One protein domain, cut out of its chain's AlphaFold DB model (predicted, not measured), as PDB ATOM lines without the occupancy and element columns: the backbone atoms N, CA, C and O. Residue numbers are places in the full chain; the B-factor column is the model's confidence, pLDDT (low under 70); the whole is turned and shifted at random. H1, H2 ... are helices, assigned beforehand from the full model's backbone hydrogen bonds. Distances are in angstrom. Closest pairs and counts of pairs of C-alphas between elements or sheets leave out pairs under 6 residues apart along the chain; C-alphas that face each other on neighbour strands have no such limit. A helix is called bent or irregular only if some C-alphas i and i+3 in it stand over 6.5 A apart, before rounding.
ATOM      1  N   PHE A 193      25.262  -9.615 249.579       40.19
ATOM      2  CA  PHE A 193      26.353  -8.653 249.798       40.19
ATOM      3  C   PHE A 193      27.702  -9.312 250.148       40.19
ATOM      4  O   PHE A 193      28.729  -8.927 249.607       40.19
ATOM      5  N   LEU A 194      27.705 -10.378 250.959       42.59
ATOM      6  CA  LEU A 194      28.922 -11.169 251.215       42.59
ATOM      7  C   LEU A 194      29.283 -12.114 250.058       42.59
ATOM      8  O   LEU A 194      30.383 -12.649 250.041       42.59
ATOM      9  N   ARG A 195      28.372 -12.350 249.104       39.00
ATOM     10  CA  ARG A 195      28.567 -13.344 248.038       39.00
ATOM     11  C   ARG A 195      29.391 -12.795 246.869       39.00
ATOM     12  O   ARG A 195      30.157 -13.546 246.291       39.00
ATOM     13  N   ALA A 196      29.264 -11.503 246.554       37.25
ATOM     14  CA  ALA A 196      29.877 -10.891 245.366       37.25
ATOM     15  C   ALA A 196      31.323 -10.381 245.558       37.25
ATOM     16  O   ALA A 196      32.030 -10.172 244.578       37.25
ATOM     17  N   GLU A 197      31.786 -10.159 246.793       45.12
ATOM     18  CA  GLU A 197      33.144  -9.629 247.053       45.12
ATOM     19  C   GLU A 197      34.180 -10.734 247.354       45.12
ATOM     20  O   GLU A 197      35.370 -10.463 247.500       45.12
ATOM     21  N   VAL A 198      33.731 -11.991 247.412       46.41
ATOM     22  CA  VAL A 198      34.521 -13.173 247.791       46.41
ATOM     23  C   VAL A 198      35.197 -13.867 246.607       46.41
ATOM     24  O   VAL A 198      36.119 -14.655 246.816       46.41
ATOM     25  N   ASP A 199      34.807 -13.556 245.370       40.16
ATOM     26  CA  ASP A 199      35.218 -14.291 244.163       40.16
ATOM     27  C   ASP A 199      36.749 -14.360 243.932       40.16
ATOM     28  O   ASP A 199      37.230 -15.150 243.124       40.16
ATOM     29  N   ASN A 200      37.550 -13.626 244.711       46.81
ATOM     30  CA  ASN A 200      39.006 -13.757 244.801       46.81
ATOM     31  C   ASN A 200      39.472 -14.737 245.907       46.81
ATOM     32  O   ASN A 200      40.372 -14.437 246.698       46.81
ATOM     33  N   LEU A 201      38.885 -15.939 245.927       47.12
ATOM     34  CA  LEU A 201      39.125 -17.025 246.893       47.12
ATOM     35  C   LEU A 201      40.614 -17.330 247.152       47.12
ATOM     36  O   LEU A 201      41.007 -17.564 248.294       47.12
ATOM     37  N   THR A 202      41.463 -17.273 246.121       42.75
ATOM     38  CA  THR A 202      42.899 -17.626 246.181       42.75
ATOM     39  C   THR A 202      43.738 -16.712 247.079       42.75
ATOM     40  O   THR A 202      44.846 -17.091 247.448       42.75
ATOM     41  N   PHE A 203      43.229 -15.525 247.427       47.91
ATOM     42  CA  PHE A 203      43.930 -14.530 248.247       47.91
ATOM     43  C   PHE A 203      43.440 -14.494 249.695       47.91
ATOM     44  O   PHE A 203      44.211 -14.169 250.601       47.91
ATOM     45  N   ILE A 204      42.178 -14.878 249.919       51.62
ATOM     46  CA  ILE A 204      41.573 -14.967 251.250       51.62
ATOM     47  C   ILE A 204      42.292 -16.053 252.080       51.62
ATOM     48  O   ILE A 204      42.431 -15.909 253.293       51.62
ATOM     49  N   THR A 205      42.837 -17.095 251.440       50.88
ATOM     50  CA  THR A 205      43.567 -18.211 252.082       50.88
ATOM     51  C   THR A 205      44.707 -17.777 252.989       50.88
ATOM     52  O   THR A 205      44.782 -18.260 254.115       50.88
ATOM     53  N   ASN A 206      45.545 -16.831 252.548       48.81
ATOM     54  CA  ASN A 206      46.771 -16.457 253.266       48.81
ATOM     55  C   ASN A 206      46.486 -15.915 254.681       48.81
ATOM     56  O   ASN A 206      47.276 -16.119 255.598       48.81
ATOM     57  N   PHE A 207      45.343 -15.246 254.871       54.97
ATOM     58  CA  PHE A 207      44.894 -14.737 256.173       54.97
ATOM     59  C   PHE A 207      43.841 -15.640 256.818       54.97
ATOM     60  O   PHE A 207      43.726 -15.674 258.045       54.97
ATOM     61  N   LEU A 208      43.105 -16.417 256.017       55.53
ATOM     62  CA  LEU A 208      42.137 -17.380 256.520       55.53
ATOM     63  C   LEU A 208      42.764 -18.450 257.383       55.53
ATOM     64  O   LEU A 208      42.075 -18.909 258.278       55.53
ATOM     65  N   HIS A 209      44.033 -18.818 257.195       55.91
ATOM     66  CA  HIS A 209      44.680 -19.727 258.140       55.91
ATOM     67  C   HIS A 209      44.554 -19.211 259.560       55.91
ATOM     68  O   HIS A 209      44.050 -19.928 260.408       55.91
ATOM     69  N   ILE A 210      44.888 -17.945 259.799       55.84
ATOM     70  CA  ILE A 210      44.828 -17.341 261.129       55.84
ATOM     71  C   ILE A 210      43.379 -17.137 261.590       55.84
ATOM     72  O   ILE A 210      43.078 -17.293 262.773       55.84
ATOM     73  N   LEU A 211      42.466 -16.828 260.671       59.28
ATOM     74  CA  LEU A 211      41.055 -16.588 260.986       59.28
ATOM     75  C   LEU A 211      40.266 -17.875 261.274       59.28
ATOM     76  O   LEU A 211      39.427 -17.883 262.170       59.28
ATOM     77  N   VAL A 212      40.559 -18.959 260.549       56.72
ATOM     78  CA  VAL A 212      40.025 -20.317 260.751       56.72
ATOM     79  C   VAL A 212      40.666 -20.948 261.984       56.72
ATOM     80  O   VAL A 212      39.984 -21.588 262.773       56.72
ATOM     81  N   ILE A 213      41.960 -20.712 262.217       55.41
ATOM     82  CA  ILE A 213      42.663 -21.143 263.432       55.41
ATOM     83  C   ILE A 213      42.075 -20.507 264.691       55.41
ATOM     84  O   ILE A 213      41.935 -21.198 265.695       55.41
ATOM     85  N   ASN A 214      41.699 -19.231 264.644       57.38
ATOM     86  CA  ASN A 214      41.153 -18.523 265.801       57.38
ATOM     87  C   ASN A 214      39.612 -18.528 265.868       57.38
ATOM     88  O   ASN A 214      39.051 -17.832 266.709       57.38
ATOM     89  N   ASP A 215      38.935 -19.294 265.000       58.84
ATOM     90  CA  ASP A 215      37.470 -19.449 264.946       58.84
ATOM     91  C   ASP A 215      36.672 -18.130 264.782       58.84
ATOM     92  O   ASP A 215      35.484 -18.066 265.089       58.84
ATOM     93  N   PHE A 216      37.289 -17.071 264.242       56.25
ATOM     94  CA  PHE A 216      36.746 -15.703 264.295       56.25
ATOM     95  C   PHE A 216      35.473 -15.448 263.482       56.25
ATOM     96  O   PHE A 216      34.661 -14.606 263.856       56.25
ATOM     97  N   PHE A 217      35.314 -16.125 262.346       53.47
ATOM     98  CA  PHE A 217      34.246 -15.832 261.374       53.47
ATOM     99  C   PHE A 217      33.418 -17.044 260.982       53.47
ATOM    100  O   PHE A 217      32.560 -16.996 260.101       53.47
ATOM    101  N   ALA A 218      33.693 -18.167 261.627       52.31
ATOM    102  CA  ALA A 218      33.128 -19.440 261.248       52.31
ATOM    103  C   ALA A 218      31.591 -19.467 261.452       52.31
ATOM    104  O   ALA A 218      30.909 -20.306 260.879       52.31
ATOM    105  N   GLU A 219      31.042 -18.551 262.261       52.41
ATOM    106  CA  GLU A 219      29.600 -18.411 262.549       52.41
ATOM    107  C   GLU A 219      28.874 -17.382 261.678       52.41
ATOM    108  O   GLU A 219      27.644 -17.335 261.668       52.41
ATOM    109  N   THR A 220      29.614 -16.532 260.969       52.97
ATOM    110  CA  THR A 220      29.053 -15.450 260.151       52.97
ATOM    111  C   THR A 220      29.117 -15.732 258.666       52.97
ATOM    112  O   THR A 220      28.286 -15.227 257.912       52.97
ATOM    113  N   PHE A 221      30.079 -16.544 258.234       62.97
ATOM    114  CA  PHE A 221      30.130 -16.980 256.854       62.97
ATOM    115  C   PHE A 221      29.010 -17.966 256.540       62.97
ATOM    116  O   PHE A 221      28.675 -18.850 257.328       62.97
ATOM    117  N   SER A 222      28.437 -17.822 255.345       64.44
ATOM    118  CA  SER A 222      27.481 -18.798 254.841       64.44
ATOM    119  C   SER A 222      28.159 -20.163 254.704       64.44
ATOM    120  O   SER A 222      29.350 -20.258 254.394       64.44
ATOM    121  N   ARG A 223      27.387 -21.240 254.881       73.31
ATOM    122  CA  ARG A 223      27.856 -22.613 254.632       73.31
ATOM    123  C   ARG A 223      28.547 -22.733 253.271       73.31
ATOM    124  O   ARG A 223      29.611 -23.328 253.166       73.31
ATOM    125  N   HIS A 224      27.963 -22.100 252.260       72.69
ATOM    126  CA  HIS A 224      28.499 -22.038 250.910       72.69
ATOM    127  C   HIS A 224      29.932 -21.471 250.856       72.69
ATOM    128  O   HIS A 224      30.820 -22.101 250.282       72.69
ATOM    129  N   PHE A 225      30.178 -20.326 251.500       70.44
ATOM    130  CA  PHE A 225      31.510 -19.725 251.571       70.44
ATOM    131  C   PHE A 225      32.515 -20.666 252.244       70.44
ATOM    132  O   PHE A 225      33.606 -20.895 251.726       70.44
ATOM    133  N   LEU A 226      32.132 -21.273 253.373       76.06
ATOM    134  CA  LEU A 226      32.993 -22.216 254.093       76.06
ATOM    135  C   LEU A 226      33.379 -23.426 253.226       76.06
ATOM    136  O   LEU A 226      34.523 -23.877 253.280       76.06
ATOM    137  N   ILE A 227      32.462 -23.920 252.388       78.94
ATOM    138  CA  ILE A 227      32.723 -25.014 251.441       78.94
ATOM    139  C   ILE A 227      33.721 -24.588 250.355       78.94
ATOM    140  O   ILE A 227      34.639 -25.348 250.040       78.94
ATOM    141  N   GLN A 228      33.611 -23.367 249.821       75.44
ATOM    142  CA  GLN A 228      34.600 -22.841 248.870       75.44
ATOM    143  C   GLN A 228      36.005 -22.767 249.484       75.44
ATOM    144  O   GLN A 228      36.986 -23.156 248.844       75.44
ATOM    145  N   LEU A 229      36.108 -22.339 250.745       75.56
ATOM    146  CA  LEU A 229      37.380 -22.322 251.467       75.56
ATOM    147  C   LEU A 229      37.948 -23.718 251.697       75.56
ATOM    148  O   LEU A 229      39.146 -23.937 251.506       75.56
ATOM    149  N   LEU A 230      37.090 -24.665 252.080       82.06
ATOM    150  CA  LEU A 230      37.472 -26.058 252.274       82.06
ATOM    151  C   LEU A 230      38.090 -26.629 250.994       82.06
ATOM    152  O   LEU A 230      39.189 -27.181 251.037       82.06
ATOM    153  N   MET A 231      37.432 -26.441 249.846       79.81
ATOM    154  CA  MET A 231      37.949 -26.893 248.549       79.81
ATOM    155  C   MET A 231      39.324 -26.306 248.231       79.81
ATOM    156  O   MET A 231      40.223 -27.012 247.767       79.81
ATOM    157  N   LEU A 232      39.508 -25.020 248.510       77.56
ATOM    158  CA  LEU A 232      40.753 -24.332 248.228       77.56
ATOM    159  C   LEU A 232      41.908 -24.805 249.121       77.56
ATOM    160  O   LEU A 232      43.012 -25.038 248.615       77.56
ATOM    161  N   PHE A 233      41.674 -25.009 250.420       79.62
ATOM    162  CA  PHE A 233      42.695 -25.580 251.300       79.62
ATOM    163  C   PHE A 233      43.030 -27.019 250.931       79.62
ATOM    164  O   PHE A 233      44.208 -27.369 250.916       79.62
ATOM    165  N   MET A 234      42.037 -27.826 250.551       83.38
ATOM    166  CA  MET A 234      42.277 -29.186 250.070       83.38
ATOM    167  C   MET A 234      43.157 -29.211 248.815       83.38
ATOM    168  O   MET A 234      44.122 -29.973 248.775       83.38
ATOM    169  N   ASN A 235      42.884 -28.357 247.823       80.00
ATOM    170  CA  ASN A 235      43.714 -28.251 246.619       80.00
ATOM    171  C   ASN A 235      45.140 -27.786 246.946       80.00
ATOM    172  O   ASN A 235      46.116 -28.357 246.465       80.00
ATOM    173  N   THR A 236      45.272 -26.759 247.786       77.88
ATOM    174  CA  THR A 236      46.584 -26.197 248.136       77.88
ATOM    175  C   THR A 236      47.422 -27.208 248.919       77.88
ATOM    176  O   THR A 236      48.602 -27.396 248.623       77.88
ATOM    177  N   TYR A 237      46.807 -27.917 249.869       83.50
ATOM    178  CA  TYR A 237      47.451 -29.009 250.593       83.50
ATOM    179  C   TYR A 237      47.834 -30.160 249.655       83.50
ATOM    180  O   TYR A 237      48.946 -30.661 249.735       83.50
ATOM    181  N   TYR A 238      46.967 -30.554 248.720       85.69
ATOM    182  CA  TYR A 238      47.285 -31.624 247.772       85.69
ATOM    183  C   TYR A 238      48.495 -31.296 246.881       85.69
ATOM    184  O   TYR A 238      49.262 -32.191 246.534       85.69
ATOM    185  N   ARG A 239      48.690 -30.016 246.533       82.00
ATOM    186  CA  ARG A 239      49.828 -29.561 245.720       82.00
ATOM    187  C   ARG A 239      51.133 -29.445 246.514       82.00
ATOM    188  O   ARG A 239      52.160 -29.883 246.009       82.00
ATOM    189  N   ASN A 240      51.089 -28.863 247.718       79.88
ATOM    190  CA  ASN A 240      52.292 -28.440 248.456       79.88
ATOM    191  C   ASN A 240      52.410 -28.974 249.901       79.88
ATOM    192  O   ASN A 240      53.374 -28.647 250.584       79.88
ATOM    193  N   GLY A 241      51.468 -29.785 250.388       80.56
ATOM    194  CA  GLY A 241      51.573 -30.515 251.659       80.56
ATOM    195  C   GLY A 241      51.746 -29.662 252.921       80.56
ATOM    196  O   GLY A 241      52.342 -30.124 253.887       80.56
ATOM    197  N   GLU A 242      51.293 -28.407 252.956       82.62
ATOM    198  CA  GLU A 242      51.522 -27.538 254.122       82.62
ATOM    199  C   GLU A 242      50.675 -27.962 255.336       82.62
ATOM    200  O   GLU A 242      49.445 -27.934 255.292       82.62
ATOM    201  N   ILE A 243      51.324 -28.303 256.455       85.38
ATOM    202  CA  ILE A 243      50.680 -28.834 257.675       85.38
ATOM    203  C   ILE A 243      49.523 -27.944 258.158       85.38
ATOM    204  O   ILE A 243      48.463 -28.439 258.549       85.38
ATOM    205  N   LEU A 244      49.701 -26.623 258.076       79.56
ATOM    206  CA  LEU A 244      48.698 -25.643 258.486       79.56
ATOM    207  C   LEU A 244      47.410 -25.726 257.657       79.56
ATOM    208  O   LEU A 244      46.316 -25.532 258.187       79.56
ATOM    209  N   HIS A 245      47.524 -26.038 256.363       80.69
ATOM    210  CA  HIS A 245      46.375 -26.222 255.479       80.69
ATOM    211  C   HIS A 245      45.631 -27.502 255.851       80.69
ATOM    212  O   HIS A 245      44.407 -27.487 255.950       80.69
ATOM    213  N   GLY A 246      46.369 -28.580 256.142       84.50
ATOM    214  CA  GLY A 246      45.811 -29.829 256.659       84.50
ATOM    215  C   GLY A 246      45.010 -29.602 257.940       84.50
ATOM    216  O   GLY A 246      43.875 -30.053 258.057       84.50
ATOM    217  N   TYR A 247      45.560 -28.823 258.873       83.44
ATOM    218  CA  TYR A 247      44.874 -28.447 260.108       83.44
ATOM    219  C   TYR A 247      43.608 -27.603 259.848       83.44
ATOM    220  O   TYR A 247      42.543 -27.888 260.400       83.44
ATOM    221  N   ALA A 248      43.686 -26.601 258.962       81.62
ATOM    222  CA  ALA A 248      42.553 -25.741 258.608       81.62
ATOM    223  C   ALA A 248      41.400 -26.505 257.926       81.62
ATOM    224  O   ALA A 248      40.237 -26.200 258.187       81.62
ATOM    225  N   ILE A 249      41.708 -27.513 257.098       86.06
ATOM    226  CA  ILE A 249      40.715 -28.402 256.469       86.06
ATOM    227  C   ILE A 249      39.828 -29.052 257.535       86.06
ATOM    228  O   ILE A 249      38.606 -28.956 257.450       86.06
ATOM    229  N   HIS A 250      40.426 -29.651 258.570       86.06
ATOM    230  CA  HIS A 250      39.670 -30.300 259.647       86.06
ATOM    231  C   HIS A 250      38.789 -29.311 260.405       86.06
ATOM    232  O   HIS A 250      37.601 -29.574 260.584       86.06
ATOM    233  N   LYS A 251      39.330 -28.146 260.786       82.00
ATOM    234  CA  LYS A 251      38.538 -27.095 261.448       82.00
ATOM    235  C   LYS A 251      37.325 -26.665 260.617       82.00
ATOM    236  O   LYS A 251      36.226 -26.544 261.159       82.00
ATOM    237  N   LEU A 252      37.499 -26.467 259.308       82.56
ATOM    238  CA  LEU A 252      36.393 -26.098 258.425       82.56
ATOM    239  C   LEU A 252      35.341 -27.199 258.318       82.56
ATOM    240  O   LEU A 252      34.158 -26.883 258.378       82.56
ATOM    241  N   ILE A 253      35.740 -28.469 258.190       87.06
ATOM    242  CA  ILE A 253      34.777 -29.576 258.112       87.06
ATOM    243  C   ILE A 253      33.952 -29.652 259.399       87.06
ATOM    244  O   ILE A 253      32.724 -29.661 259.331       87.06
ATOM    245  N   HIS A 254      34.606 -29.609 260.562       84.56
ATOM    246  CA  HIS A 254      33.923 -29.569 261.857       84.56
ATOM    247  C   HIS A 254      32.913 -28.421 261.939       84.56
ATOM    248  O   HIS A 254      31.788 -28.617 262.406       84.56
ATOM    249  N   LYS A 255      33.260 -27.237 261.415       79.12
ATOM    250  CA  LYS A 255      32.328 -26.107 261.389       79.12
ATOM    251  C   LYS A 255      31.176 -26.295 260.405       79.12
ATOM    252  O   LYS A 255      30.033 -26.067 260.786       79.12
ATOM    253  N   ILE A 256      31.451 -26.702 259.166       82.81
ATOM    254  CA  ILE A 256      30.428 -26.904 258.127       82.81
ATOM    255  C   ILE A 256      29.394 -27.937 258.591       82.81
ATOM    256  O   ILE A 256      28.196 -27.740 258.395       82.81
ATOM    257  N   CYS A 257      29.854 -29.004 259.248       84.19
ATOM    258  CA  CYS A 257      29.003 -30.045 259.817       84.19
ATOM    259  C   CYS A 257      28.394 -29.666 261.178       84.19
ATOM    260  O   CYS A 257      27.540 -30.393 261.675       84.19
ATOM    261  N   ASN A 258      28.828 -28.556 261.786       80.06
ATOM    262  CA  ASN A 258      28.481 -28.142 263.147       80.06
ATOM    263  C   ASN A 258      28.687 -29.264 264.191       80.06
ATOM    264  O   ASN A 258      27.848 -29.489 265.063       80.06
ATOM    265  N   LYS A 259      29.802 -29.993 264.075       79.75
ATOM    266  CA  LYS A 259      30.178 -31.120 264.940       79.75
ATOM    267  C   LYS A 259      31.584 -30.909 265.488       79.75
ATOM    268  O   LYS A 259      32.517 -30.695 264.723       79.75
ATOM    269  N   TYR A 260      31.744 -31.039 266.804       66.50
ATOM    270  CA  TYR A 260      33.046 -30.947 267.483       66.50
ATOM    271  C   TYR A 260      33.772 -32.301 267.606       66.50
ATOM    272  O   TYR A 260      34.929 -32.341 268.010       66.50
ATOM    273  N   GLU A 261      33.104 -33.404 267.255       70.12
ATOM    274  CA  GLU A 261      33.606 -34.780 267.373       70.12
ATOM    275  C   GLU A 261      33.636 -35.496 266.006       70.12
ATOM    276  O   GLU A 261      33.452 -34.853 264.971       70.12
ATOM    277  N   ASN A 262      33.915 -36.809 266.013       78.94
ATOM    278  CA  ASN A 262      34.131 -37.672 264.844       78.94
ATOM    279  C   ASN A 262      33.210 -37.335 263.661       78.94
ATOM    280  O   ASN A 262      31.993 -37.495 263.736       78.94
ATOM    281  N   ILE A 263      33.823 -36.903 262.558       86.06
ATOM    282  CA  ILE A 263      33.138 -36.681 261.286       86.06
ATOM    283  C   ILE A 263      32.902 -38.035 260.620       86.06
ATOM    284  O   ILE A 263      33.842 -38.785 260.327       86.06
ATOM    285  N   GLU A 264      31.636 -38.352 260.376       88.12
ATOM    286  CA  GLU A 264      31.236 -39.577 259.698       88.12
ATOM    287  C   GLU A 264      31.209 -39.374 258.180       88.12
ATOM    288  O   GLU A 264      31.193 -38.256 257.658       88.12
ATOM    289  N   LYS A 265      31.202 -40.479 257.432       88.50
ATOM    290  CA  LYS A 265      31.165 -40.430 255.965       88.50
ATOM    291  C   LYS A 265      29.893 -39.748 255.439       88.50
ATOM    292  O   LYS A 265      29.955 -39.046 254.430       88.50
ATOM    293  N   ASP A 266      28.774 -39.900 256.146       86.81
ATOM    294  CA  ASP A 266      27.501 -39.252 255.810       86.81
ATOM    295  C   ASP A 266      27.546 -37.728 256.005       86.81
ATOM    296  O   ASP A 266      26.940 -36.989 255.231       86.81
ATOM    297  N   ASP A 267      28.330 -37.230 256.966       88.19
ATOM    298  CA  ASP A 267      28.535 -35.788 257.145       88.19
ATOM    299  C   ASP A 267      29.296 -35.188 255.959       88.19
ATOM    300  O   ASP A 267      28.928 -34.138 255.430       88.19
ATOM    301  N   LEU A 268      30.343 -35.883 255.503       87.81
ATOM    302  CA  LEU A 268      31.117 -35.473 254.334       87.81
ATOM    303  C   LEU A 268      30.273 -35.539 253.055       87.81
ATOM    304  O   LEU A 268      30.403 -34.675 252.189       87.81
ATOM    305  N   LYS A 269      29.363 -36.514 252.953       87.12
ATOM    306  CA  LYS A 269      28.419 -36.620 251.837       87.12
ATOM    307  C   LYS A 269      27.575 -35.352 251.688       87.12
ATOM    308  O   LYS A 269      27.466 -34.836 250.582       87.12
ATOM    309  N   LEU A 270      27.078 -34.790 252.794       85.44
ATOM    310  CA  LEU A 270      26.316 -33.533 252.788       85.44
ATOM    311  C   LEU A 270      27.132 -32.327 252.292       85.44
ATOM    312  O   LEU A 270      26.552 -31.349 251.823       85.44
ATOM    313  N   ILE A 271      28.459 -32.358 252.431       86.38
ATOM    314  CA  ILE A 271      29.352 -31.324 251.892       86.38
ATOM    315  C   ILE A 271      29.549 -31.526 250.389       86.38
ATOM    316  O   ILE A 271      29.465 -30.566 249.629       86.38
ATOM    317  N   VAL A 272      29.806 -32.764 249.966       84.25
ATOM    318  CA  VAL A 272      30.089 -33.107 248.565       84.25
ATOM    319  C   VAL A 272      28.862 -32.904 247.671       84.25
ATOM    320  O   VAL A 272      29.000 -32.445 246.541       84.25
ATOM    321  N   GLU A 273      27.667 -33.197 248.186       83.25
ATOM    322  CA  GLU A 273      26.389 -32.987 247.491       83.25
ATOM    323  C   GLU A 273      25.967 -31.509 247.421       83.25
ATOM    324  O   GLU A 273      24.992 -31.179 246.742       83.25
ATOM    325  N   ASP A 274      26.686 -30.600 248.090       82.56
ATOM    326  CA  ASP A 274      26.442 -29.169 247.956       82.56
ATOM    327  C   ASP A 274      26.703 -28.726 246.505       82.56
ATOM    328  O   ASP A 274      27.694 -29.114 245.870       82.56
ATOM    329  N   ILE A 275      25.794 -27.906 245.968       75.50
ATOM    330  CA  ILE A 275      25.830 -27.422 244.579       75.50
ATOM    331  C   ILE A 275      27.186 -26.795 244.264       75.50
ATOM    332  O   ILE A 275      27.722 -26.975 243.173       75.50
ATOM    333  N   GLU A 276      27.764 -26.096 245.229       71.38
ATOM    334  CA  GLU A 276      28.963 -25.292 245.028       71.38
ATOM    335  C   GLU A 276      30.227 -26.142 245.084       71.38
ATOM    336  O   GLU A 276      31.188 -25.870 244.359       71.38
ATOM    337  N   PHE A 277      30.190 -27.229 245.860       74.75
ATOM    338  CA  PHE A 277      31.199 -28.277 245.788       74.75
ATOM    339  C   PHE A 277      31.153 -28.950 244.415       74.75
ATOM    340  O   PHE A 277      32.154 -29.018 243.704       74.75
ATOM    341  N   THR A 278      29.966 -29.370 243.982       71.50
ATOM    342  CA  THR A 278      29.779 -30.084 242.713       71.50
ATOM    343  C   THR A 278      30.183 -29.228 241.506       71.50
ATOM    344  O   THR A 278      30.874 -29.713 240.611       71.50
ATOM    345  N   GLN A 279      29.823 -27.941 241.490       69.12
ATOM    346  CA  GLN A 279      30.113 -27.043 240.370       69.12
ATOM    347  C   GLN A 279      31.593 -26.685 240.234       69.12
ATOM    348  O   GLN A 279      32.036 -26.495 239.111       69.12
ATOM    349  N   ASN A 280      32.371 -26.637 241.319       65.69
ATOM    350  CA  ASN A 280      33.770 -26.173 241.286       65.69
ATOM    351  C   ASN A 280      34.812 -27.287 241.508       65.69
ATOM    352  O   ASN A 280      36.017 -27.068 241.361       65.69
ATOM    353  N   SER A 281      34.364 -28.495 241.842       59.19
ATOM    354  CA  SER A 281      35.216 -29.634 242.212       59.19
ATOM    355  C   SER A 281      36.129 -30.157 241.097       59.19
ATOM    356  O   SER A 281      37.244 -30.606 241.375       59.19
ATOM    357  N   HIS A 282      35.716 -30.015 239.834       54.81
ATOM    358  CA  HIS A 282      36.450 -30.479 238.649       54.81
ATOM    359  C   HIS A 282      37.827 -29.813 238.440       54.81
ATOM    360  O   HIS A 282      38.596 -30.248 237.584       54.81
ATOM    361  N   LEU A 283      38.165 -28.780 239.219       55.44
ATOM    362  CA  LEU A 283      39.409 -28.012 239.096       55.44
ATOM    363  C   LEU A 283      40.480 -28.347 240.156       55.44
ATOM    364  O   LEU A 283      41.558 -27.749 240.117       55.44
ATOM    365  N   MET A 284      40.212 -29.250 241.113       63.75
ATOM    366  CA  MET A 284      40.925 -29.209 242.407       63.75
ATOM    367  C   MET A 284      41.552 -30.530 242.897       63.75
ATOM    368  O   MET A 284      42.717 -30.519 243.289       63.75
ATOM    369  N   LEU A 285      40.851 -31.670 242.876       73.19
ATOM    370  CA  LEU A 285      41.395 -32.976 243.307       73.19
ATOM    371  C   LEU A 285      41.092 -34.059 242.263       73.19
ATOM    372  O   LEU A 285      40.032 -34.023 241.665       73.19
ATOM    373  N   PRO A 286      41.945 -35.070 242.049       79.06
ATOM    374  CA  PRO A 286      41.660 -36.115 241.060       79.06
ATOM    375  C   PRO A 286      40.647 -37.182 241.520       79.06
ATOM    376  O   PRO A 286      40.362 -38.099 240.759       79.06
ATOM    377  N   PHE A 287      40.146 -37.108 242.758       83.00
ATOM    378  CA  PHE A 287      39.268 -38.119 243.372       83.00
ATOM    379  C   PHE A 287      38.114 -37.510 244.190       83.00
ATOM    380  O   PHE A 287      37.617 -38.143 245.117       83.00
ATOM    381  N   TYR A 288      37.717 -36.262 243.910       76.31
ATOM    382  CA  TYR A 288      36.662 -35.577 244.679       76.31
ATOM    383  C   TYR A 288      35.280 -36.239 244.554       76.31
ATOM    384  O   TYR A 288      34.432 -36.050 245.419       76.31
ATOM    385  N   ASP A 289      35.052 -36.953 243.453       75.50
ATOM    386  CA  ASP A 289      33.806 -37.620 243.075       75.50
ATOM    387  C   ASP A 289      33.643 -38.988 243.755       75.50
ATOM    388  O   ASP A 289      32.545 -39.539 243.817       75.50
ATOM    389  N   ASP A 290      34.730 -39.518 244.315       87.00
ATOM    390  CA  ASP A 290      34.768 -40.765 245.063       87.00
ATOM    391  C   ASP A 290      34.776 -40.470 246.571       87.00
ATOM    392  O   ASP A 290      35.819 -40.220 247.184       87.00
ATOM    393  N   LEU A 291      33.585 -40.505 247.180       88.00
ATOM    394  CA  LEU A 291      33.390 -40.226 248.607       88.00
ATOM    395  C   LEU A 291      34.241 -41.139 249.510       88.00
ATOM    396  O   LEU A 291      34.699 -40.692 250.559       88.00
ATOM    397  N   ASP A 292      34.471 -42.399 249.122       89.31
ATOM    398  CA  ASP A 292      35.326 -43.326 249.874       89.31
ATOM    399  C   ASP A 292      36.785 -42.877 249.855       89.31
ATOM    400  O   ASP A 292      37.438 -42.810 250.900       89.31
ATOM    401  N   LYS A 293      37.309 -42.527 248.677       88.81
ATOM    402  CA  LYS A 293      38.684 -42.024 248.560       88.81
ATOM    403  C   LYS A 293      38.865 -40.690 249.271       88.81
ATOM    404  O   LYS A 293      39.878 -40.521 249.948       88.81
ATOM    405  N   LEU A 294      37.907 -39.771 249.154       88.50
ATOM    406  CA  LEU A 294      37.972 -38.475 249.823       88.50
ATOM    407  C   LEU A 294      37.926 -38.628 251.349       88.50
ATOM    408  O   LEU A 294      38.753 -38.039 252.043       88.50
ATOM    409  N   TYR A 295      37.020 -39.462 251.869       90.44
ATOM    410  CA  TYR A 295      36.937 -39.744 253.303       90.44
ATOM    411  C   TYR A 295      38.234 -40.369 253.827       90.44
ATOM    412  O   TYR A 295      38.799 -39.898 254.813       90.44
ATOM    413  N   ASN A 296      38.761 -41.375 253.124       88.94
ATOM    414  CA  ASN A 296      40.022 -42.013 253.495       88.94
ATOM    415  C   ASN A 296      41.197 -41.029 253.455       88.94
ATOM    416  O   ASN A 296      42.024 -41.028 254.360       88.94
ATOM    417  N   TYR A 297      41.258 -40.159 252.448       87.62
ATOM    418  CA  TYR A 297      42.294 -39.134 252.347       87.62
ATOM    419  C   TYR A 297      42.263 -38.151 253.526       87.62
ATOM    420  O   TYR A 297      43.315 -37.817 254.074       87.62
ATOM    421  N   LEU A 298      41.068 -37.704 253.922       89.00
ATOM    422  CA  LEU A 298      40.885 -36.686 254.955       89.00
ATOM    423  C   LEU A 298      40.974 -37.232 256.380       89.00
ATOM    424  O   LEU A 298      41.474 -36.519 257.243       89.00
ATOM    425  N   PHE A 299      40.516 -38.460 256.638       88.69
ATOM    426  CA  PHE A 299      40.306 -38.961 258.004       88.69
ATOM    427  C   PHE A 299      41.060 -40.244 258.350       88.69
ATOM    428  O   PHE A 299      41.199 -40.550 259.535       88.69
ATOM    429  N   VAL A 300      41.581 -40.983 257.367       86.50
ATOM    430  CA  VAL A 300      42.298 -42.241 257.614       86.50
ATOM    431  C   VAL A 300      43.808 -42.014 257.468       86.50
ATOM    432  O   VAL A 300      44.294 -41.754 256.364       86.50
ATOM    433  N   PRO A 301      44.590 -42.112 258.563       79.69
ATOM    434  CA  PRO A 301      46.044 -42.034 258.488       79.69
ATOM    435  C   PRO A 301      46.615 -43.137 257.593       79.69
ATOM    436  O   PRO A 301      46.119 -44.267 257.588       79.69
ATOM    437  N   ARG A 302      47.694 -42.844 256.861       73.88
ATOM    438  CA  ARG A 302      48.420 -43.887 256.117       73.88
ATOM    439  C   ARG A 302      49.051 -44.889 257.096       73.88
ATOM    440  O   ARG A 302      49.467 -44.520 258.186       73.88
ATOM    441  N   VAL A 303      49.135 -46.156 256.680       61.84
ATOM    442  CA  VAL A 303      49.540 -47.303 257.525       61.84
ATOM    443  C   VAL A 303      50.994 -47.218 258.023       61.84
ATOM    444  O   VAL A 303      51.329 -47.831 259.032       61.84
ATOM    445  N   PHE A 304      51.854 -46.451 257.350       74.38
ATOM    446  CA  PHE A 304      53.261 -46.293 257.714       74.38
ATOM    447  C   PHE A 304      53.485 -44.917 258.341       74.38
ATOM    448  O   PHE A 304      53.402 -43.911 257.637       74.38
ATOM    449  N   PHE A 305      53.745 -44.897 259.650       81.38
ATOM    450  CA  PHE A 305      54.189 -43.710 260.374       81.38
ATOM    451  C   PHE A 305      55.708 -43.783 260.555       81.38
ATOM    452  O   PHE A 305      56.208 -44.696 261.214       81.38
ATOM    453  N   ASP A 306      56.432 -42.855 259.936       82.25
ATOM    454  CA  ASP A 306      57.883 -42.754 260.061       82.25
ATOM    455  C   ASP A 306      58.246 -41.970 261.330       82.25
ATOM    456  O   ASP A 306      58.076 -40.753 261.404       82.25
ATOM    457  N   GLU A 307      58.718 -42.680 262.354       79.19
ATOM    458  CA  GLU A 307      59.166 -42.085 263.619       79.19
ATOM    459  C   GLU A 307      60.497 -41.325 263.488       79.19
ATOM    460  O   GLU A 307      60.794 -40.469 264.326       79.19
ATOM    461  N   GLU A 308      61.311 -41.633 262.474       77.00
ATOM    462  CA  GLU A 308      62.572 -40.932 262.228       77.00
ATOM    463  C   GLU A 308      62.310 -39.594 261.527       77.00
ATOM    464  O   GLU A 308      62.875 -38.575 261.929       77.00
ATOM    465  N   ASP A 309      61.387 -39.563 260.563       81.69
ATOM    466  CA  ASP A 309      60.930 -38.341 259.891       81.69
ATOM    467  C   ASP A 309      59.496 -37.950 260.294       81.69
ATOM    468  O   ASP A 309      58.559 -37.948 259.492       81.69
ATOM    469  N   PHE A 310      59.330 -37.600 261.576       87.75
ATOM    470  CA  PHE A 310      58.033 -37.324 262.204       87.75
ATOM    471  C   PHE A 310      57.154 -36.347 261.405       87.75
ATOM    472  O   PHE A 310      55.972 -36.629 261.201       87.75
ATOM    473  N   LEU A 311      57.708 -35.218 260.942       88.94
ATOM    474  CA  LEU A 311      56.932 -34.184 260.243       88.94
ATOM    475  C   LEU A 311      56.524 -34.584 258.822       88.94
ATOM    476  O   LEU A 311      55.439 -34.192 258.387       88.94
ATOM    477  N   SER A 312      57.313 -35.413 258.125       87.88
ATOM    478  CA  SER A 312      56.958 -35.899 256.781       87.88
ATOM    479  C   SER A 312      55.574 -36.551 256.738       87.88
ATOM    480  O   SER A 312      54.802 -36.309 255.809       87.88
ATOM    481  N   ASN A 313      55.196 -37.279 257.794       88.56
ATOM    482  CA  ASN A 313      53.890 -37.928 257.906       88.56
ATOM    483  C   ASN A 313      52.724 -36.934 257.760       88.56
ATOM    484  O   ASN A 313      51.696 -37.262 257.165       88.56
ATOM    485  N   PHE A 314      52.892 -35.707 258.259       90.12
ATOM    486  CA  PHE A 314      51.874 -34.655 258.244       90.12
ATOM    487  C   PHE A 314      51.840 -33.875 256.931       90.12
ATOM    488  O   PHE A 314      50.823 -33.253 256.636       90.12
ATOM    489  N   HIS A 315      52.900 -33.916 256.121       87.00
ATOM    490  CA  HIS A 315      52.909 -33.307 254.788       87.00
ATOM    491  C   HIS A 315      52.140 -34.140 253.750       87.00
ATOM    492  O   HIS A 315      51.666 -33.606 252.751       87.00
ATOM    493  N   PHE A 316      51.983 -35.447 253.995       84.44
ATOM    494  CA  PHE A 316      51.315 -36.379 253.075       84.44
ATOM    495  C   PHE A 316      49.973 -36.924 253.581       84.44
ATOM    496  O   PHE A 316      49.303 -37.669 252.856       84.44
ATOM    497  N   SER A 317      49.585 -36.603 254.818       87.31
ATOM    498  CA  SER A 317      48.356 -37.089 255.442       87.31
ATOM    499  C   SER A 317      47.632 -35.960 256.186       87.31
ATOM    500  O   SER A 317      47.958 -35.680 257.344       87.31
ATOM    501  N   PRO A 318      46.601 -35.342 255.575       87.19
ATOM    502  CA  PRO A 318      45.851 -34.286 256.242       87.19
ATOM    503  C   PRO A 318      45.113 -34.838 257.469       87.19
ATOM    504  O   PRO A 318      44.946 -34.120 258.449       87.19
ATOM    505  N   ALA A 319      44.759 -36.130 257.474       86.31
ATOM    506  CA  ALA A 319      44.189 -36.858 258.613       86.31
ATOM    507  C   ALA A 319      45.012 -36.770 259.907       86.31
ATOM    508  O   ALA A 319      44.451 -36.857 260.999       86.31
ATOM    509  N   LEU A 320      46.333 -36.603 259.802       88.56
ATOM    510  CA  LEU A 320      47.212 -36.473 260.961       88.56
ATOM    511  C   LEU A 320      47.316 -35.028 261.463       88.56
ATOM    512  O   LEU A 320      47.567 -34.819 262.648       88.56
ATOM    513  N   CYS A 321      47.092 -34.023 260.611       88.12
ATOM    514  CA  CYS A 321      47.328 -32.616 260.950       88.12
ATOM    515  C   CYS A 321      46.499 -32.127 262.147       88.12
ATOM    516  O   CYS A 321      47.019 -31.363 262.955       88.12
ATOM    517  N   SER A 322      45.263 -32.603 262.325       82.38
ATOM    518  CA  SER A 322      44.427 -32.268 263.494       82.38
ATOM    519  C   SER A 322      44.939 -32.862 264.815       82.38
ATOM    520  O   SER A 322      44.575 -32.391 265.889       82.38
ATOM    521  N   LYS A 323      45.810 -33.879 264.758       87.06
ATOM    522  CA  LYS A 323      46.410 -34.546 265.928       87.06
ATOM    523  C   LYS A 323      47.842 -34.095 266.217       87.06
ATOM    524  O   LYS A 323      48.373 -34.463 267.265       87.06
ATOM    525  N   LEU A 324      48.445 -33.288 265.337       89.94
ATOM    526  CA  LEU A 324      49.847 -32.866 265.413       89.94
ATOM    527  C   LEU A 324      50.235 -32.380 266.810       89.94
ATOM    528  O   LEU A 324      51.181 -32.899 267.392       89.94
ATOM    529  N   THR A 325      49.495 -31.418 267.365       89.44
ATOM    530  CA  THR A 325      49.829 -30.810 268.657       89.44
ATOM    531  C   THR A 325      49.859 -31.834 269.788       89.44
ATOM    532  O   THR A 325      50.807 -31.853 270.569       89.44
ATOM    533  N   SER A 326      48.849 -32.705 269.875       91.31
ATOM    534  CA  SER A 326      48.810 -33.750 270.905       91.31
ATOM    535  C   SER A 326      49.967 -34.736 270.730       91.31
ATOM    536  O   SER A 326      50.670 -35.015 271.694       91.31
ATOM    537  N   MET A 327      50.224 -35.183 269.495       92.12
ATOM    538  CA  MET A 327      51.316 -36.117 269.198       92.12
ATOM    539  C   MET A 327      52.690 -35.518 269.516       92.12
ATOM    540  O   MET A 327      53.537 -36.203 270.081       92.12
ATOM    541  N   VAL A 328      52.913 -34.234 269.211       92.56
ATOM    542  CA  VAL A 328      54.150 -33.530 269.576       92.56
ATOM    543  C   VAL A 328      54.320 -33.507 271.093       92.56
ATOM    544  O   VAL A 328      55.385 -33.880 271.579       92.56
ATOM    545  N   ILE A 329      53.282 -33.114 271.841       93.88
ATOM    546  CA  ILE A 329      53.335 -33.023 273.309       93.88
ATOM    547  C   ILE A 329      53.621 -34.393 273.938       93.88
ATOM    548  O   ILE A 329      54.511 -34.505 274.781       93.88
ATOM    549  N   GLU A 330      52.917 -35.437 273.500       93.25
ATOM    550  CA  GLU A 330      53.095 -36.813 273.983       93.25
ATOM    551  C   GLU A 330      54.499 -37.358 273.692       93.25
ATOM    552  O   GLU A 330      55.055 -38.116 274.493       93.25
ATOM    553  N   ARG A 331      55.107 -36.952 272.570       92.06
ATOM    554  CA  ARG A 331      56.422 -37.444 272.153       92.06
ATOM    555  C   ARG A 331      57.586 -36.746 272.853       92.06
ATOM    556  O   ARG A 331      58.659 -37.339 272.907       92.06
ATOM    557  N   ILE A 332      57.409 -35.554 273.440       93.75
ATOM    558  CA  ILE A 332      58.498 -34.789 274.089       93.75
ATOM    559  C   ILE A 332      59.384 -35.647 275.011       93.75
ATOM    560  O   ILE A 332      60.600 -35.634 274.805       93.75
ATOM    561  N   PRO A 333      58.850 -36.429 275.975       90.31
ATOM    562  CA  PRO A 333      59.690 -37.160 276.928       90.31
ATOM    563  C   PRO A 333      60.552 -38.256 276.282       90.31
ATOM    564  O   PRO A 333      61.539 -38.698 276.867       90.31
ATOM    565  N   THR A 334      60.172 -38.715 275.087       89.75
ATOM    566  CA  THR A 334      60.786 -39.857 274.389       89.75
ATOM    567  C   THR A 334      61.342 -39.496 273.006       89.75
ATOM    568  O   THR A 334      61.802 -40.381 272.282       89.75
ATOM    569  N   GLY A 335      61.303 -38.216 272.625       89.25
ATOM    570  CA  GLY A 335      61.666 -37.734 271.294       89.25
ATOM    571  C   GLY A 335      63.165 -37.839 271.013       89.25
ATOM    572  O   GLY A 335      63.996 -37.605 271.893       89.25
ATOM    573  N   SER A 336      63.524 -38.177 269.775       91.00
ATOM    574  CA  SER A 336      64.914 -38.286 269.318       91.00
ATOM    575  C   SER A 336      65.537 -36.912 269.005       91.00
ATOM    576  O   SER A 336      64.854 -35.892 268.983       91.00
ATOM    577  N   HIS A 337      66.847 -36.867 268.724       89.75
ATOM    578  CA  HIS A 337      67.503 -35.629 268.264       89.75
ATOM    579  C   HIS A 337      66.907 -35.144 266.930       89.75
ATOM    580  O   HIS A 337      66.710 -33.947 266.737       89.75
ATOM    581  N   GLN A 338      66.597 -36.079 266.026       89.25
ATOM    582  CA  GLN A 338      66.014 -35.792 264.715       89.25
ATOM    583  C   GLN A 338      64.605 -35.211 264.840       89.25
ATOM    584  O   GLN A 338      64.324 -34.207 264.197       89.25
ATOM    585  N   PHE A 339      63.784 -35.755 265.745       91.50
ATOM    586  CA  PHE A 339      62.451 -35.230 266.053       91.50
ATOM    587  C   PHE A 339      62.493 -33.744 266.440       91.50
ATOM    588  O   PHE A 339      61.823 -32.921 265.827       91.50
ATOM    589  N   PHE A 340      63.321 -33.349 267.412       90.88
ATOM    590  CA  PHE A 340      63.383 -31.937 267.809       90.88
ATOM    591  C   PHE A 340      63.985 -31.035 266.721       90.88
ATOM    592  O   PHE A 340      63.542 -29.898 266.564       90.88
ATOM    593  N   ASN A 341      64.954 -31.534 265.944       88.12
ATOM    594  CA  ASN A 341      65.510 -30.793 264.812       88.12
ATOM    595  C   ASN A 341      64.469 -30.550 263.712       88.12
ATOM    596  O   ASN A 341      64.415 -29.442 263.182       88.12
ATOM    597  N   SER A 342      63.613 -31.532 263.400       87.75
ATOM    598  CA  SER A 342      62.536 -31.335 262.425       87.75
ATOM    599  C   SER A 342      61.538 -30.287 262.918       87.75
ATOM    600  O   SER A 342      61.201 -29.374 262.167       87.75
ATOM    601  N   LEU A 343      61.141 -30.323 264.200       89.12
ATOM    602  CA  LEU A 343      60.236 -29.310 264.768       89.12
ATOM    603  C   LEU A 343      60.841 -27.898 264.768       89.12
ATOM    604  O   LEU A 343      60.128 -26.924 264.555       89.12
ATOM    605  N   LEU A 344      62.151 -27.772 264.994       86.12
ATOM    606  CA  LEU A 344      62.862 -26.492 264.916       86.12
ATOM    607  C   LEU A 344      62.893 -25.910 263.495       86.12
ATOM    608  O   LEU A 344      63.015 -24.694 263.344       86.12
ATOM    609  N   SER A 345      62.808 -26.766 262.474       81.19
ATOM    610  CA  SER A 345      62.884 -26.365 261.067       81.19
ATOM    611  C   SER A 345      61.541 -25.958 260.449       81.19
ATOM    612  O   SER A 345      61.548 -25.234 259.455       81.19
ATOM    613  N   ASP A 346      60.406 -26.354 261.040       81.62
ATOM    614  CA  ASP A 346      59.068 -26.040 260.521       81.62
ATOM    615  C   ASP A 346      58.252 -25.177 261.493       81.62
ATOM    616  O   ASP A 346      57.760 -25.622 262.532       81.62
ATOM    617  N   LEU A 347      58.048 -23.915 261.113       77.25
ATOM    618  CA  LEU A 347      57.318 -22.948 261.926       77.25
ATOM    619  C   LEU A 347      55.799 -23.187 261.957       77.25
ATOM    620  O   LEU A 347      55.124 -22.685 262.864       77.25
ATOM    621  N   ASN A 348      55.256 -23.982 261.028       77.94
ATOM    622  CA  ASN A 348      53.841 -24.357 261.027       77.94
ATOM    623  C   ASN A 348      53.463 -25.124 262.296       77.94
ATOM    624  O   ASN A 348      52.353 -24.963 262.800       77.94
ATOM    625  N   VAL A 349      54.405 -25.887 262.860       82.81
ATOM    626  CA  VAL A 349      54.233 -26.607 264.129       82.81
ATOM    627  C   VAL A 349      53.855 -25.639 265.248       82.81
ATOM    628  O   VAL A 349      52.852 -25.847 265.931       82.81
ATOM    629  N   PHE A 350      54.601 -24.540 265.409       80.25
ATOM    630  CA  PHE A 350      54.299 -23.546 266.443       80.25
ATOM    631  C   PHE A 350      52.948 -22.859 266.201       80.25
ATOM    632  O   PHE A 350      52.215 -22.598 267.155       80.25
ATOM    633  N   CYS A 351      52.586 -22.620 264.935       77.94
ATOM    634  CA  CYS A 351      51.296 -22.036 264.566       77.94
ATOM    635  C   CYS A 351      50.119 -22.962 264.923       77.94
ATOM    636  O   CYS A 351      49.126 -22.492 265.474       77.94
ATOM    637  N   CYS A 352      50.236 -24.270 264.666       80.00
ATOM    638  CA  CYS A 352      49.229 -25.268 265.039       80.00
ATOM    639  C   CYS A 352      49.097 -25.426 266.563       80.00
ATOM    640  O   CYS A 352      47.985 -25.482 267.080       80.00
ATOM    641  N   ILE A 353      50.207 -25.426 267.311       80.81
ATOM    642  CA  ILE A 353      50.146 -25.503 268.781       80.81
ATOM    643  C   ILE A 353      49.458 -24.258 269.361       80.81
ATOM    644  O   ILE A 353      48.649 -24.364 270.288       80.81
ATOM    645  N   PHE A 354      49.778 -23.080 268.814       76.56
ATOM    646  CA  PHE A 354      49.113 -21.830 269.175       76.56
ATOM    647  C   PHE A 354      47.606 -21.903 268.881       76.56
ATOM    648  O   PHE A 354      46.803 -21.563 269.748       76.56
ATOM    649  N   ALA A 355      47.225 -22.424 267.710       75.44
ATOM    650  CA  ALA A 355      45.835 -22.615 267.298       75.44
ATOM    651  C   ALA A 355      45.012 -23.464 268.275       75.44
ATOM    652  O   ALA A 355      43.874 -23.127 268.596       75.44
ATOM    653  N   ASP A 356      45.606 -24.551 268.768       77.75
ATOM    654  CA  ASP A 356      44.962 -25.478 269.699       77.75
ATOM    655  C   ASP A 356      44.884 -24.949 271.140       77.75
ATOM    656  O   ASP A 356      44.340 -25.635 272.005       77.75
ATOM    657  N   LYS A 357      45.441 -23.762 271.430       78.69
ATOM    658  CA  LYS A 357      45.556 -23.203 272.792       78.69
ATOM    659  C   LYS A 357      46.239 -24.168 273.776       78.69
ATOM    660  O   LYS A 357      45.919 -24.209 274.960       78.69
TER     661      LYS A 357
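What this domain is: This is residues 193 to 357 of the 755 residues of an uncharacterized protein of Tritrichomonas foetus (UniProt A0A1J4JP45). A helical hairpin of H3 and H4 lies along the middle of this elongated body; H2 crosses one side of it, H5 and H7 lie on the other side, and H6 runs beside H3. At one end of the long axis H10, H11 and H12 make a loose group, with H12 packed on H4, while H1 sits far out at the other end; the short H8 and H9 come at the end of a long loop, and H9 packs on H4 and H7. The printed part has 165 residues with twelve named helices, H1 to H12 in order, and no named strand; the class is all helix. The whole is compact, with a radius of gyration of the C-alphas of 16.1 A, and spans 51 by 31 by 28 A.

How they stand to each other: Begin with H1, residues 193 to 196, which touches no helix. Next comes H2, residues 201 to 213, from which H1 is apart. H3, residues 223 to 240, touches H2 about perpendicular at 82 degrees, through residues 201 to 205 of H2 alone; the closest C-alphas are those of Leu 201 and Leu 229, 7.2 A apart. H4, residues 243 to 256, forms a hairpin with H3 at a shallow tilt of 21 degrees, opposite ways, with the C-alphas of Phe 233 and His 245 closest at 5.6 A. H4 is the hub, touching five helices, among them H2 through residues 209 to 213 of H2 alone, where the C-alphas of Val 212 and Ala 248 come closest at 6.4 A. H5, residues 265 to 272, is close to but not clearly touching H4. Look next at H6, residues 275 to 283, which touches H3 through residues 224 to 231 of H3 alone, at a shallow tilt of 18 degrees, the same way; the C-alphas of Ile 227 and Phe 277 are closest at 6.7 A. H7, residues 291 to 299, touches H5 about perpendicular at 75 degrees, with the C-alphas of Lys 265 and Tyr 295 closest at 6.4 A. H8, residues 312 to 316, and H4 only just touch, with 3 pairs of C-alphas within 8 A, the closest being Ile 243 and His 315 at 5.8 A. H9, residues 318 to 321, touches H4, with the C-alphas of Gly 246 and Pro 318 closest at 4.5 A, and H7, with those of Phe 299 and Ala 319 closest at 4.5 A. H10, residues 324 to 334, and H11, residues 337 to 345, are near each other. H12, residues 347 to 355, touches H4 at a shallow tilt of 28 degrees, the same way, with the C-alphas of Leu 244 and Asn 348 closest at 5.9 A. H12 also touches H10, where the C-alphas of Thr 325 and Ile 353 come closest at 5.3 A. The helix packing is part aligned and part crossed: of 7 touching pairs with a tilt, 3 are shallow. Every O i to N i+4 pair is within hydrogen-bond range in H3, H7, H8, H11 and H12, against 5 of 9 in H2, 9 of 10 in H4, 3 of 4 in H5, 3 of 5 in H6 and 5 of 7 in H10; H1 and H9 are too short for such a pair.

Where its parts are: Find C-alpha 193 at (26.353, -8.653, 249.798), where H1 begins. H2 measures 17.4 A from first to last C-alpha. From C-alpha 223 at (27.856, -22.613, 254.632), H3, the longest helix by residues, runs 25.9 A, and H4 then runs 20.3 A. H6 and H10 are irregular: C-alphas 279 and 282 are 7.4 A apart, and C-alphas 330 and 333 are 7.2 A apart. H12 ends at C-alpha 355, at (45.835, -22.615, 267.298).

The domain as a whole: The two C-alphas farthest apart are those of Phe 193 and Thr 334, at 52.6 A. The printed part has no cut, and the link from H7 to H8, residues 300 to 311, is long. The mean pLDDT of the printed part is 76.6; it is under 70 at residues 193 to 222, 260, 279 to 284 and 303.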